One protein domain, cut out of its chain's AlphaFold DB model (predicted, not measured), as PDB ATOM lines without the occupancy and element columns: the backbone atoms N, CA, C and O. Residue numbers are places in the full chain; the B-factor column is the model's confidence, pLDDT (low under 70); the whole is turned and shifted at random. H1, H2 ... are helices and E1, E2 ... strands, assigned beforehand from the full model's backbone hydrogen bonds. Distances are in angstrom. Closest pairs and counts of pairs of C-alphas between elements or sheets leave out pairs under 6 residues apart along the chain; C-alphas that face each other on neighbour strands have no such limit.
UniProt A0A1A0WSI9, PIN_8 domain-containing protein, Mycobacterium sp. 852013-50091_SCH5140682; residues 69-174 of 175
ATOM      1  N   GLU A  69     195.857 216.611 349.675       89.88
ATOM      2  CA  GLU A  69     195.660 218.023 349.322       89.88
ATOM      3  C   GLU A  69     196.393 218.902 350.347       89.88
ATOM      4  O   GLU A  69     195.779 219.427 351.282       89.88
ATOM      5  N   PRO A  70     197.725 219.018 350.227       90.56
ATOM      6  CA  PRO A  70     198.508 219.847 351.126       90.56
ATOM      7  C   PRO A  70     198.150 221.315 350.894       90.56
ATOM      8  O   PRO A  70     198.125 221.791 349.759       90.56
ATOM      9  N   GLN A  71     197.906 222.056 351.974       87.81
ATOM     10  CA  GLN A  71     197.671 223.498 351.907       87.81
ATOM     11  C   GLN A  71     198.878 224.236 352.465       87.81
ATOM     12  O   GLN A  71     199.108 224.265 353.676       87.81
ATOM     13  N   PHE A  72     199.651 224.855 351.573       85.50
ATOM     14  CA  PHE A  72     200.822 225.621 351.967       85.50
ATOM     15  C   PHE A  72     200.445 227.098 352.212       85.50
ATOM     16  O   PHE A  72     199.920 227.748 351.303       85.50
ATOM     17  N   PRO A  73     200.723 227.682 353.396       90.00
ATOM     18  CA  PRO A  73     200.451 229.098 353.641       90.00
ATOM     19  C   PRO A  73     201.330 229.984 352.747       90.00
ATOM     20  O   PRO A  73     202.553 230.050 352.910       90.00
ATOM     21  N   LYS A  74     200.711 230.659 351.774       90.00
ATOM     22  CA  LYS A  74     201.404 231.402 350.705       90.00
ATOM     23  C   LYS A  74     202.290 232.520 351.251       90.00
ATOM     24  O   LYS A  74     203.376 232.769 350.730       90.00
ATOM     25  N   GLU A  75     201.878 233.127 352.358       90.38
ATOM     26  CA  GLU A  75     202.587 234.211 353.039       90.38
ATOM     27  C   GLU A  75     203.978 233.775 353.529       90.38
ATOM     28  O   GLU A  75     204.889 234.594 353.651       90.38
ATOM     29  N   LEU A  76     204.177 232.476 353.787       90.94
ATOM     30  CA  LEU A  76     205.459 231.949 354.260       90.94
ATOM     31  C   LEU A  76     206.523 231.895 353.160       90.94
ATOM     32  O   LEU A  76     207.716 231.869 353.469       90.94
ATOM     33  N   ILE A  77     206.114 231.898 351.889       92.06
ATOM     34  CA  ILE A  77     207.014 231.750 350.738       92.06
ATOM     35  C   ILE A  77     207.061 232.972 349.825       92.06
ATOM     36  O   ILE A  77     207.845 232.957 348.886       92.06
ATOM     37  N   GLU A  78     206.365 234.070 350.131       90.81
ATOM     38  CA  GLU A  78     206.477 235.331 349.371       90.81
ATOM     39  C   GLU A  78     207.932 235.793 349.209       90.81
ATOM     40  O   GLU A  78     208.398 236.120 348.116       90.81
ATOM     41  N   ARG A  79     208.703 235.776 350.305       91.38
ATOM     42  CA  ARG A  79     210.123 236.165 350.266       91.38
ATOM     43  C   ARG A  79     210.947 235.228 349.388       91.38
ATOM     44  O   ARG A  79     211.884 235.682 348.730       91.38
ATOM     45  N   LEU A  80     210.614 233.938 349.394       91.69
ATOM     46  CA  LEU A  80     211.258 232.938 348.549       91.69
ATOM     47  C   LEU A  80     210.876 233.146 347.079       91.69
ATOM     48  O   LEU A  80     211.751 233.060 346.223       91.69
ATOM     49  N   ALA A  81     209.618 233.480 346.798       91.38
ATOM     50  CA  ALA A  81     209.119 233.779 345.463       91.38
ATOM     51  C   ALA A  81     209.879 234.949 344.838       91.38
ATOM     52  O   ALA A  81     210.505 234.801 343.788       91.38
ATOM     53  N   HIS A  82     209.965 236.064 345.567       90.19
ATOM     54  CA  HIS A  82     210.728 237.230 345.134       90.19
ATOM     55  C   HIS A  82     212.215 236.903 344.928       90.19
ATOM     56  O   HIS A  82     212.828 237.334 343.947       90.19
ATOM     57  N   ALA A  83     212.819 236.131 345.840       92.44
ATOM     58  CA  ALA A  83     214.206 235.703 345.698       92.44
ATOM     59  C   ALA A  83     214.399 234.891 344.409       92.44
ATOM     60  O   ALA A  83     215.220 235.283 343.579       92.44
ATOM     61  N   ARG A  84     213.593 233.842 344.199       93.12
ATOM     62  CA  ARG A  84     213.642 232.974 343.013       93.12
ATOM     63  C   ARG A  84     213.423 233.756 341.721       93.12
ATOM     64  O   ARG A  84     214.171 233.559 340.765       93.12
ATOM     65  N   GLN A  85     212.475 234.692 341.696       90.50
ATOM     66  CA  GLN A  85     212.237 235.553 340.538       90.50
ATOM     67  C   GLN A  85     213.470 236.416 340.222       90.50
ATOM     68  O   GLN A  85     213.930 236.457 339.077       90.50
ATOM     69  N   SER A  86     214.068 237.045 341.242       91.81
ATOM     70  CA  SER A  86     215.261 237.888 341.081       91.81
ATOM     71  C   SER A  86     216.501 237.106 340.626       91.81
ATOM     72  O   SER A  86     217.304 237.617 339.842       91.81
ATOM     73  N   THR A  87     216.642 235.850 341.062       93.31
ATOM     74  CA  THR A  87     217.774 234.972 340.724       93.31
ATOM     75  C   THR A  87     217.504 234.077 339.519       93.31
ATOM     76  O   THR A  87     218.393 233.330 339.112       93.31
ATOM     77  N   LYS A  88     216.308 234.160 338.921       92.25
ATOM     78  CA  LYS A  88     215.842 233.281 337.837       92.25
ATOM     79  C   LYS A  88     215.924 231.798 338.207       92.25
ATOM     80  O   LYS A  88     216.300 230.956 337.392       92.25
ATOM     81  N   THR A  89     215.603 231.494 339.458       93.00
ATOM     82  CA  THR A  89     215.548 230.133 339.987       93.00
ATOM     83  C   THR A  89     214.156 229.557 339.711       93.00
ATOM     84  O   THR A  89     213.167 230.209 340.037       93.00
ATOM     85  N   PRO A  90     214.041 228.364 339.106       93.00
ATOM     86  CA  PRO A  90     212.752 227.713 338.865       93.00
ATOM     87  C   PRO A  90     212.069 227.291 340.172       93.00
ATOM     88  O   PRO A  90     212.774 227.152 341.173       93.00
ATOM     89  N   PRO A  91     210.754 227.017 340.165       91.81
ATOM     90  CA  PRO A  91     209.831 227.265 339.056       91.81
ATOM     91  C   PRO A  91     209.272 228.699 339.111       91.81
ATOM     92  O   PRO A  91     209.441 229.400 340.110       91.81
ATOM     93  N   GLY A  92     208.631 229.154 338.033       81.75
ATOM     94  CA  GLY A  92     207.826 230.379 338.016       81.75
ATOM     95  C   GLY A  92     208.581 231.683 337.763       81.75
ATOM     96  O   GLY A  92     207.965 232.743 337.718       81.75
ATOM     97  N   PHE A  93     209.900 231.667 337.526       81.38
ATOM     98  CA  PHE A  93     210.647 232.920 337.301       81.38
ATOM     99  C   PHE A  93     210.277 233.640 335.993       81.38
ATOM    100  O   PHE A  93     210.736 234.760 335.751       81.38
ATOM    101  N   LYS A  94     209.507 232.987 335.116       77.25
ATOM    102  CA  LYS A  94     209.004 233.561 333.861       77.25
ATOM    103  C   LYS A  94     207.594 234.129 333.966       77.25
ATOM    104  O   LYS A  94     207.150 234.769 333.013       77.25
ATOM    105  N   ASP A  95     206.918 233.913 335.087       78.06
ATOM    106  CA  ASP A  95     205.535 234.318 335.258       78.06
ATOM    107  C   ASP A  95     205.412 235.709 335.874       78.06
ATOM    108  O   ASP A  95     206.311 236.225 336.541       78.06
ATOM    109  N   ALA A  96     204.253 236.325 335.640       79.38
ATOM    110  CA  ALA A  96     203.886 237.588 336.270       79.38
ATOM    111  C   ALA A  96     203.507 237.427 337.757       79.38
ATOM    112  O   ALA A  96     203.316 238.430 338.437       79.38
ATOM    113  N   GLY A  97     203.386 236.193 338.256       86.75
ATOM    114  CA  GLY A  97     203.059 235.892 339.648       86.75
ATOM    115  C   GLY A  97     203.617 234.543 340.093       86.75
ATOM    116  O   GLY A  97     204.275 233.852 339.323       86.75
ATOM    117  N   ASP A  98     203.311 234.158 341.328       90.00
ATOM    118  CA  ASP A  98     204.022 233.079 342.033       90.00
ATOM    119  C   ASP A  98     203.295 231.722 342.004       90.00
ATOM    120  O   ASP A  98     203.591 230.828 342.796       90.00
ATOM    121  N   GLY A  99     202.324 231.561 341.098       89.88
ATOM    122  CA  GLY A  99     201.473 230.368 341.012       89.88
ATOM    123  C   GLY A  99     202.264 229.070 340.862       89.88
ATOM    124  O   GLY A  99     202.019 228.114 341.593       89.88
ATOM    125  N   ASP A 100     203.263 229.071 339.981       91.56
ATOM    126  CA  ASP A 100     204.132 227.919 339.742       91.56
ATOM    127  C   ASP A 100     204.932 227.532 341.002       91.56
ATOM    128  O   ASP A 100     205.110 226.348 341.293       91.56
ATOM    129  N   LEU A 101     205.355 228.515 341.809       93.12
ATOM    130  CA  LEU A 101     206.004 228.244 343.091       93.12
ATOM    131  C   LEU A 101     205.020 227.694 344.127       93.12
ATOM    132  O   LEU A 101     205.408 226.832 344.912       93.12
ATOM    133  N   TYR A 102     203.769 228.158 344.138       92.56
ATOM    134  CA  TYR A 102     202.744 227.624 345.041       92.56
ATOM    135  C   TYR A 102     202.455 226.153 344.750       92.56
ATOM    136  O   TYR A 102     202.517 225.341 345.668       92.56
ATOM    137  N   VAL A 103     202.268 225.796 343.476       92.81
ATOM    138  CA  VAL A 103     202.097 224.396 343.054       92.81
ATOM    139  C   VAL A 103     203.307 223.555 343.460       92.81
ATOM    140  O   VAL A 103     203.149 222.447 343.966       92.81
ATOM    141  N   TRP A 104     204.522 224.081 343.283       94.88
ATOM    142  CA  TRP A 104     205.739 223.381 343.694       94.88
ATOM    143  C   TRP A 104     205.824 223.174 345.208       94.88
ATOM    144  O   TRP A 104     206.159 222.083 345.659       94.88
ATOM    145  N   ALA A 105     205.500 224.196 346.002       95.12
ATOM    146  CA  ALA A 105     205.528 224.113 347.457       95.12
ATOM    147  C   ALA A 105     204.496 223.112 347.997       95.12
ATOM    148  O   ALA A 105     204.828 222.308 348.865       95.12
ATOM    149  N   GLU A 106     203.277 223.125 347.455       95.44
ATOM    150  CA  GLU A 106     202.231 222.155 347.790       95.44
ATOM    151  C   GLU A 106     202.653 220.739 347.381       95.44
ATOM    152  O   GLU A 106     202.579 219.823 348.193       95.44
ATOM    153  N   PHE A 107     203.205 220.555 346.181       95.56
ATOM    154  CA  PHE A 107     203.716 219.257 345.736       95.56
ATOM    155  C   PHE A 107     204.799 218.697 346.669       95.56
ATOM    156  O   PHE A 107     204.716 217.545 347.096       95.56
ATOM    157  N   LEU A 108     205.792 219.514 347.036       95.75
ATOM    158  CA  LEU A 108     206.844 219.114 347.972       95.75
ATOM    159  C   LEU A 108     206.288 218.782 349.363       95.75
ATOM    160  O   LEU A 108     206.709 217.792 349.963       95.75
ATOM    161  N   LEU A 109     205.341 219.580 349.864       96.00
ATOM    162  CA  LEU A 109     204.692 219.329 351.149       96.00
ATOM    163  C   LEU A 109     203.931 217.998 351.131       96.00
ATOM    164  O   LEU A 109     204.127 217.185 352.027       96.00
ATOM    165  N   GLY A 110     203.155 217.728 350.080       95.44
ATOM    166  CA  GLY A 110     202.413 216.474 349.941       95.44
ATOM    167  C   GLY A 110     203.320 215.242 349.915       95.44
ATOM    168  O   GLY A 110     202.996 214.227 350.525       95.44
ATOM    169  N   LEU A 111     204.490 215.328 349.273       95.75
ATOM    170  CA  LEU A 111     205.471 214.235 349.278       95.75
ATOM    171  C   LEU A 111     206.060 213.985 350.671       95.75
ATOM    172  O   LEU A 111     206.264 212.832 351.058       95.75
ATOM    173  N   VAL A 112     206.337 215.052 351.423       95.56
ATOM    174  CA  VAL A 112     206.799 214.948 352.814       95.56
ATOM    175  C   VAL A 112     205.713 214.336 353.689       95.56
ATOM    176  O   VAL A 112     206.001 213.393 354.418       95.56
ATOM    177  N   GLU A 113     204.469 214.800 353.575       94.94
ATOM    178  CA  GLU A 113     203.331 214.267 354.329       94.94
ATOM    179  C   GLU A 113     203.077 212.784 354.024       94.94
ATOM    180  O   GLU A 113     202.879 211.995 354.951       94.94
ATOM    181  N   ALA A 114     203.144 212.380 352.751       93.38
ATOM    182  CA  ALA A 114     203.000 210.983 352.343       93.38
ATOM    183  C   ALA A 114     204.112 210.109 352.946       93.38
ATOM    184  O   ALA A 114     203.841 209.085 353.580       93.38
ATOM    185  N   ARG A 115     205.373 210.546 352.831       94.12
ATOM    186  CA  ARG A 115     206.519 209.846 353.430       94.12
ATOM    187  C   ARG A 115     206.375 209.728 354.947       94.12
ATOM    188  O   ARG A 115     206.595 208.653 355.503       94.12
ATOM    189  N   ASP A 116     206.023 210.819 355.616       93.75
ATOM    190  CA  ASP A 116     205.886 210.871 357.072       93.75
ATOM    191  C   ASP A 116     204.690 210.023 357.555       93.75
ATOM    192  O   ASP A 116     204.722 209.480 358.662       93.75
ATOM    193  N   SER A 117     203.686 209.815 356.695       92.81
ATOM    194  CA  SER A 117     202.575 208.870 356.894       92.81
ATOM    195  C   SER A 117     202.956 207.401 356.651       92.81
ATOM    196  O   SER A 117     202.164 206.499 356.927       92.81
ATOM    197  N   GLY A 118     204.185 207.139 356.197       94.00
ATOM    198  CA  GLY A 118     204.728 205.801 355.970       94.00
ATOM    199  C   GLY A 118     204.582 205.286 354.538       94.00
ATOM    200  O   GLY A 118     204.950 204.132 354.285       94.00
ATOM    201  N   ASP A 119     204.090 206.109 353.608       92.81
ATOM    202  CA  ASP A 119     204.024 205.736 352.200       92.81
ATOM    203  C   ASP A 119     205.428 205.557 351.622       92.81
ATOM    204  O   ASP A 119     206.392 206.240 351.979       92.81
ATOM    205  N   LYS A 120     205.541 204.603 350.697       93.56
ATOM    206  CA  LYS A 120     206.780 204.314 349.980       93.56
ATOM    207  C   LYS A 120     206.566 204.573 348.504       93.56
ATOM    208  O   LYS A 120     205.696 203.967 347.885       93.56
ATOM    209  N   PHE A 121     207.403 205.433 347.951       94.50
ATOM    210  CA  PHE A 121     207.448 205.733 346.532       94.50
ATOM    211  C   PHE A 121     208.908 205.786 346.090       94.50
ATOM    212  O   PHE A 121     209.788 206.166 346.857       94.50
ATOM    213  N   GLU A 122     209.168 205.355 344.859       95.75
ATOM    214  CA  GLU A 122     210.520 205.293 344.281       95.75
ATOM    215  C   GLU A 122     210.757 206.401 343.250       95.75
ATOM    216  O   GLU A 122     211.871 206.566 342.765       95.75
ATOM    217  N   LEU A 123     209.707 207.150 342.905       94.38
ATOM    218  CA  LEU A 123     209.711 208.194 341.891       94.38
ATOM    219  C   LEU A 123     208.643 209.233 342.237       94.38
ATOM    220  O   LEU A 123     207.505 208.870 342.534       94.38
ATOM    221  N   ALA A 124     208.996 210.512 342.147       95.38
ATOM    222  CA  ALA A 124     208.044 211.611 342.201       95.38
ATOM    223  C   ALA A 124     207.793 212.158 340.793       95.38
ATOM    224  O   ALA A 124     208.729 212.412 340.032       95.38
ATOM    225  N   VAL A 125     206.522 212.360 340.450       93.88
ATOM    226  CA  VAL A 125     206.115 212.822 339.120       93.88
ATOM    227  C   VAL A 125     205.196 214.026 339.246       93.88
ATOM    228  O   VAL A 125     204.168 213.949 339.915       93.88
ATOM    229  N   LEU A 126     205.528 215.107 338.541       93.31
ATOM    230  CA  LEU A 126     204.610 216.219 338.307       93.31
ATOM    231  C   LEU A 126     203.986 216.074 336.916       93.31
ATOM    232  O   LEU A 126     204.688 216.111 335.905       93.31
ATOM    233  N   ILE A 127     202.665 215.908 336.858       91.81
ATOM    234  CA  ILE A 127     201.932 215.841 335.588       91.81
ATOM    235  C   ILE A 127     201.577 217.265 335.161       91.81
ATOM    236  O   ILE A 127     200.846 217.960 335.864       91.81
ATOM    237  N   THR A 128     202.086 217.701 334.013       89.56
ATOM    238  CA  THR A 128     201.838 219.040 333.479       89.56
ATOM    239  C   THR A 128     201.935 219.061 331.954       89.56
ATOM    240  O   THR A 128     202.787 218.409 331.354       89.56
ATOM    241  N   GLU A 129     201.061 219.839 331.316       88.75
ATOM    242  CA  GLU A 129     201.162 220.188 329.888       88.75
ATOM    243  C   GLU A 129     201.937 221.495 329.670       88.75
ATOM    244  O   GLU A 129     202.078 221.968 328.537       88.75
ATOM    245  N   ASP A 130     202.429 222.101 330.754       84.00
ATOM    246  CA  ASP A 130     203.249 223.294 330.672       84.00
ATOM    247  C   ASP A 130     204.600 222.966 330.014       84.00
ATOM    248  O   ASP A 130     205.309 222.028 330.382       84.00
ATOM    249  N   LYS A 131     204.952 223.758 328.999       82.44
ATOM    250  CA  LYS A 131     206.188 223.630 328.216       82.44
ATOM    251  C   LYS A 131     207.228 224.677 328.599       82.44
ATOM    252  O   LYS A 131     208.237 224.817 327.894       82.44
ATOM    253  N   LYS A 132     206.996 225.462 329.657       84.62
ATOM    254  CA  LYS A 132     207.984 226.427 330.124       84.62
ATOM    255  C   LYS A 132     209.247 225.690 330.580       84.62
ATOM    256  O   LYS A 132     209.230 224.652 331.236       84.62
ATOM    257  N   SER A 133     210.387 226.260 330.204       83.69
ATOM    258  CA  SER A 133     211.699 225.637 330.401       83.69
ATOM    259  C   SER A 133     212.164 225.567 331.857       83.69
ATOM    260  O   SER A 133     213.212 224.992 332.125       83.69
ATOM    261  N   ASP A 134     211.490 226.275 332.756       84.00
ATOM    262  CA  ASP A 134     211.764 226.316 334.190       84.00
ATOM    263  C   ASP A 134     211.162 225.121 334.937       84.00
ATOM    264  O   ASP A 134     211.671 224.774 335.996       84.00
ATOM    265  N   TRP A 135     210.206 224.407 334.340       87.38
ATOM    266  CA  TRP A 135     209.800 223.074 334.799       87.38
ATOM    267  C   TRP A 135     210.731 221.972 334.297       87.38
ATOM    268  O   TRP A 135     211.039 221.031 335.028       87.38
ATOM    269  N   GLY A 136     211.223 222.103 333.065       84.19
ATOM    270  CA  GLY A 136     212.062 221.091 332.435       84.19
ATOM    271  C   GLY A 136     212.219 221.277 330.929       84.19
ATOM    272  O   GLY A 136     211.711 222.232 330.338       84.19
ATOM    273  N   LYS A 137     212.938 220.357 330.283       79.44
ATOM    274  CA  LYS A 137     213.043 220.280 328.816       79.44
ATOM    275  C   LYS A 137     212.997 218.828 328.364       79.44
ATOM    276  O   LYS A 137     213.679 217.983 328.919       79.44
ATOM    277  N   GLY A 138     212.227 218.550 327.312       71.12
ATOM    278  CA  GLY A 138     212.223 217.227 326.675       71.12
ATOM    279  C   GLY A 138     211.699 216.087 327.557       71.12
ATOM    280  O   GLY A 138     212.057 214.943 327.313       71.12
ATOM    281  N   GLY A 139     210.868 216.385 328.562       69.69
ATOM    282  CA  GLY A 139     210.365 215.394 329.524       69.69
ATOM    283  C   GLY A 139     211.295 215.142 330.715       69.69
ATOM    284  O   GLY A 139     210.944 214.360 331.595       69.69
ATOM    285  N   GLU A 140     212.446 215.813 330.765       83.00
ATOM    286  CA  GLU A 140     213.339 215.819 331.923       83.00
ATOM    287  C   GLU A 140     213.045 217.029 332.806       83.00
ATOM    288  O   GLU A 140     212.946 218.162 332.315       83.00
ATOM    289  N   ALA A 141     212.936 216.787 334.111       90.75
ATOM    290  CA  ALA A 141     212.746 217.835 335.098       90.75
ATOM    291  C   ALA A 141     213.939 218.799 335.140       90.75
ATOM    292  O   ALA A 141     215.093 218.419 334.921       90.75
ATOM    293  N   HIS A 142     213.677 220.063 335.471       93.56
ATOM    294  CA  HIS A 142     214.741 221.043 335.637       93.56
ATOM    295  C   HIS A 142     215.710 220.599 336.759       93.56
ATOM    296  O   HIS A 142     215.251 220.308 337.865       93.56
ATOM    297  N   PRO A 143     217.047 220.621 336.553       94.62
ATOM    298  CA  PRO A 143     218.016 220.068 337.509       94.62
ATOM    299  C   PRO A 143     217.910 220.615 338.937       94.62
ATOM    300  O   PRO A 143     218.050 219.866 339.894       94.62
ATOM    301  N   ILE A 144     217.637 221.917 339.086       95.19
ATOM    302  CA  ILE A 144     217.398 222.541 340.400       95.19
ATOM    303  C   ILE A 144     216.194 221.911 341.115       95.19
ATOM    304  O   ILE A 144     216.306 221.577 342.287       95.19
ATOM    305  N   LEU A 145     215.073 221.703 340.416       95.62
ATOM    306  CA  LEU A 145     213.875 221.096 341.006       95.62
ATOM    307  C   LEU A 145     214.126 219.634 341.380       95.62
ATOM    308  O   LEU A 145     213.734 219.192 342.454       95.62
ATOM    309  N   ALA A 146     214.836 218.902 340.517       96.00
ATOM    310  CA  ALA A 146     215.224 217.525 340.796       96.00
ATOM    311  C   ALA A 146     216.136 217.428 342.027       96.00
ATOM    312  O   ALA A 146     215.933 216.553 342.862       96.00
ATOM    313  N   ALA A 147     217.099 218.343 342.170       96.75
ATOM    314  CA  ALA A 147     217.974 218.399 343.337       96.75
ATOM    315  C   ALA A 147     217.208 218.754 344.623       96.75
ATOM    316  O   ALA A 147     217.425 218.109 345.643       96.75
ATOM    317  N   GLU A 148     216.299 219.734 344.575       96.50
ATOM    318  CA  GLU A 148     215.456 220.105 345.721       96.50
ATOM    319  C   GLU A 148     214.596 218.935 346.200       96.50
ATOM    320  O   GLU A 148     214.560 218.643 347.395       96.50
ATOM    321  N   LEU A 149     213.934 218.237 345.275       96.94
ATOM    322  CA  LEU A 149     213.092 217.095 345.610       96.94
ATOM    323  C   LEU A 149     213.919 215.921 346.137       96.94
ATOM    324  O   LEU A 149     213.552 215.309 347.140       96.94
ATOM    325  N   PHE A 150     215.045 215.620 345.487       97.00
ATOM    326  CA  PHE A 150     215.916 214.530 345.908       97.00
ATOM    327  C   PHE A 150     216.481 214.767 347.310       97.00
ATOM    328  O   PHE A 150     216.483 213.850 348.123       97.00
ATOM    329  N   GLU A 151     216.898 215.992 347.628       97.19
ATOM    330  CA  GLU A 151     217.339 216.341 348.982       97.19
ATOM    331  C   GLU A 151     216.201 216.194 350.004       97.19
ATOM    332  O   GLU A 151     216.419 215.749 351.130       97.19
ATOM    333  N   LEU A 152     214.968 216.533 349.614       95.94
ATOM    334  CA  LEU A 152     213.826 216.524 350.521       95.94
ATOM    335  C   LEU A 152     213.323 215.114 350.850       95.94
ATOM    336  O   LEU A 152     213.007 214.832 352.009       95.94
ATOM    337  N   VAL A 153     213.200 214.242 349.844       96.19
ATOM    338  CA  VAL A 153     212.540 212.926 349.977       96.19
ATOM    339  C   VAL A 153     213.352 211.744 349.438       96.19
ATOM    340  O   VAL A 153     212.938 210.604 349.622       96.19
ATOM    341  N   GLY A 154     214.519 211.973 348.833       96.19
ATOM    342  CA  GLY A 154     215.449 210.909 348.433       96.19
ATOM    343  C   GLY A 154     215.058 210.132 347.174       96.19
ATOM    344  O   GLY A 154     215.609 209.057 346.941       96.19
ATOM    345  N   VAL A 155     214.122 210.646 346.370       96.38
ATOM    346  CA  VAL A 155     213.647 209.979 345.146       96.38
ATOM    347  C   VAL A 155     213.906 210.830 343.900       96.38
ATOM    348  O   VAL A 155     213.952 212.059 343.998       96.38
ATOM    349  N   PRO A 156     214.081 210.217 342.715       95.44
ATOM    350  CA  PRO A 156     214.138 210.945 341.453       95.44
ATOM    351  C   PRO A 156     212.851 211.733 341.174       95.44
ATOM    352  O   PRO A 156     211.768 211.372 341.639       95.44
ATOM    353  N   PHE A 157     212.982 212.785 340.367       94.62
ATOM    354  CA  PHE A 157     211.882 213.650 339.947       94.62
ATOM    355  C   PHE A 157     211.749 213.679 338.423       94.62
ATOM    356  O   PHE A 157     212.731 213.909 337.715       94.62
ATOM    357  N   GLU A 158     210.522 213.515 337.929       93.00
ATOM    358  CA  GLU A 158     210.182 213.658 336.513       93.00
ATOM    359  C   GLU A 158     208.963 214.562 336.290       93.00
ATOM    360  O   GLU A 158     208.065 214.670 337.125       93.00
ATOM    361  N   THR A 159     208.899 215.170 335.104       92.38
ATOM    362  CA  THR A 159     207.721 215.898 334.613       92.38
ATOM    363  C   THR A 159     207.090 215.125 333.462       92.38
ATOM    364  O   THR A 159     207.785 214.814 332.489       92.38
ATOM    365  N   TRP A 160     205.802 214.801 333.547       91.75
ATOM    366  CA  TRP A 160     205.095 214.019 332.524       91.75
ATOM    367  C   TRP A 160     203.983 214.832 331.863       91.75
ATOM    368  O   TRP A 160     203.252 215.546 332.540       91.75
ATOM    369  N   ASP A 161     203.821 214.656 330.549       90.81
ATOM    370  CA  ASP A 161     202.619 215.076 329.824       90.81
ATOM    371  C   ASP A 161     201.497 214.025 329.998       90.81
ATOM    372  O   ASP A 161     201.725 212.898 330.468       90.81
ATOM    373  N   PHE A 162     200.262 214.358 329.611       89.25
ATOM    374  CA  PHE A 162     199.133 213.424 329.709       89.25
ATOM    375  C   PHE A 162     199.338 212.170 328.863       89.25
ATOM    376  O   PHE A 162     198.804 211.106 329.183       89.25
ATOM    377  N   ARG A 163     200.114 212.268 327.780       89.88
ATOM    378  CA  ARG A 163     200.439 211.118 326.938       89.88
ATOM    379  C   ARG A 163     201.295 210.109 327.705       89.88
ATOM    380  O   ARG A 163     200.900 208.950 327.775       89.88
ATOM    381  N   LYS A 164     202.402 210.538 328.315       89.38
ATOM    382  CA  LYS A 164     203.302 209.678 329.100       89.38
ATOM    383  C   LYS A 164     202.585 209.101 330.319       89.38
ATOM    384  O   LYS A 164     202.720 207.913 330.596       89.38
ATOM    385  N   MET A 165     201.744 209.896 330.984       90.38
ATOM    386  CA  MET A 165     200.886 209.417 332.075       90.38
ATOM    387  C   MET A 165     199.929 208.311 331.607       90.38
ATOM    388  O   MET A 165     199.837 207.262 332.242       90.38
ATOM    389  N   LYS A 166     199.260 208.503 330.464       89.06
ATOM    390  CA  LYS A 166     198.349 207.506 329.888       89.06
ATOM    391  C   LYS A 166     199.081 206.226 329.481       89.06
ATOM    392  O   LYS A 166     198.567 205.134 329.708       89.06
ATOM    393  N   GLU A 167     200.252 206.348 328.864       90.75
ATOM    394  CA  GLU A 167     201.101 205.208 328.503       90.75
ATOM    395  C   GLU A 167     201.501 204.408 329.747       90.75
ATOM    396  O   GLU A 167     201.333 203.188 329.765       90.75
ATOM    397  N   TYR A 168     201.929 205.096 330.810       87.50
ATOM    398  CA  TYR A 168     202.262 204.474 332.087       87.50
ATOM    399  C   TYR A 168     201.055 203.770 332.719       87.50
ATOM    400  O   TYR A 168     201.153 202.604 333.088       87.50
ATOM    401  N   ALA A 169     199.897 204.434 332.781       84.56
ATOM    402  CA  ALA A 169     198.681 203.865 333.363       84.56
ATOM    403  C   ALA A 169     198.221 202.592 332.628       84.56
ATOM    404  O   ALA A 169     197.862 201.607 333.268       84.56
ATOM    405  N   ASN A 170     198.290 202.581 331.293       83.56
ATOM    406  CA  ASN A 170     197.935 201.405 330.494       83.56
ATOM    407  C   ASN A 170     198.966 200.271 330.627       83.56
ATOM    408  O   ASN A 170     198.596 199.097 330.631       83.56
ATOM    409  N   GLY A 171     200.255 200.607 330.737       75.25
ATOM    410  CA  GLY A 171     201.325 199.632 330.963       75.25
ATOM    411  C   GLY A 171     201.287 199.018 332.365       75.25
ATOM    412  O   GLY A 171     201.545 197.828 332.519       75.25
ATOM    413  N   ALA A 172     200.894 199.796 333.378       60.62
ATOM    414  CA  ALA A 172     200.745 199.336 334.757       60.62
ATOM    415  C   ALA A 172     199.579 198.346 334.934       60.62
ATOM    416  O   ALA A 172     199.643 197.487 335.804       60.62
ATOM    417  N   THR A 173     198.539 198.418 334.093       51.31
ATOM    418  CA  THR A 173     197.415 197.461 334.107       51.31
ATOM    419  C   THR A 173     197.701 196.119 333.419       51.31
ATOM    420  O   THR A 173     196.839 195.244 333.425       51.31
ATOM    421  N   ALA A 174     198.874 195.953 332.797       42.25
ATOM    422  CA  ALA A 174     199.240 194.748 332.049       42.25
ATOM    423  C   ALA A 174     200.070 193.723 332.854       42.25
ATOM    424  O   ALA A 174     200.418 192.681 332.296       42.25
TER     425      ALA A 174
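Overview. This is residues 69 to 174 of the 175 residues of the protein "PIN_8 domain-containing protein" of Mycobacterium sp. 852013-50091_SCH5140682 (UniProt A0A1A0WSI9). Two helices, H2 and H3, lie side by side, and a short ribbon of two parallel strands, E1 and E2, runs next to them, with E2 by H3. H1 sits at one end of the long axis, near the first turns of H2, and H4 leads away at the other end, where residues 169 to 174 stick out. The printed part has 106 residues, with four named helices and two named strands in the order H1, H2, E1, H3, E2, H4; the class is mostly helix. The whole is compact, with a radius of gyration of the C-alphas of 14.3 A, and spans 46 by 32 by 22 A.

Along the chain. H1 takes residues 78 to 87 and begins at C-alpha 78, (206.477, 235.331, 349.371); it is 14.2 A long from first to last C-alpha. H2, residues 99 to 116, is the longest helix at 25.6 A. E1 takes residues 124 to 127 and measures 9.9 A. H3 takes residues 143 to 153, 15.4 A, beginning at C-alpha 143, (218.016, 220.068, 337.509). E2, residues 157 to 160, measures 10.1 A. H4, residues 162 to 172, is 15.1 A long and ends at C-alpha 172, (200.745, 199.336, 334.757).

Arrangement. H1 and H2 are close but not clearly touching, the C-alphas of Ala 81 and Leu 101 being closest at 6.8 A; they run opposite ways at a steep tilt of 64 degrees. H2 touches H3 with its residues 108 to 115 alone, the closest C-alphas being those of Val 112 and Val 153, 6.7 A apart. These two run the same way at a shallow tilt of 29 degrees. E1 and E2 are parallel neighbours, 23 degrees between their directions, with N 126 and O 158 at 2.9 A and N 158 and O 124 at 3.0 A within hydrogen-bond range. E1, H3 and E2 form a strand-helix-strand unit, two parallel neighbour strands with a helix between them along the chain, and its crossover is right-handed. The closest C-alphas of H3 and E2 are those of Ala 146 and Phe 157, 5.2 A apart; those of E1 and H4 are Ile 127 and Phe 162, 6.9 A apart. H3 and H4 are apart, and so are H1 and H3. In H1, H2, H3 and H4 every O i to N i+4 pair is within hydrogen-bond range.

Size, cuts and confidence. The two C-alphas farthest apart are those of Ser 86 and Ala 174, 46.9 A. The printed part has no cut. The links from H1 to H2, with 11 residues, and from E1 to H3, with 15, are long; in the latter, residues 136 to 137 pair antiparallel with residues 140 to 141. The mean pLDDT of the printed part is 89.5, and residues 139 and 172 to 174 of this predicted model are under 70.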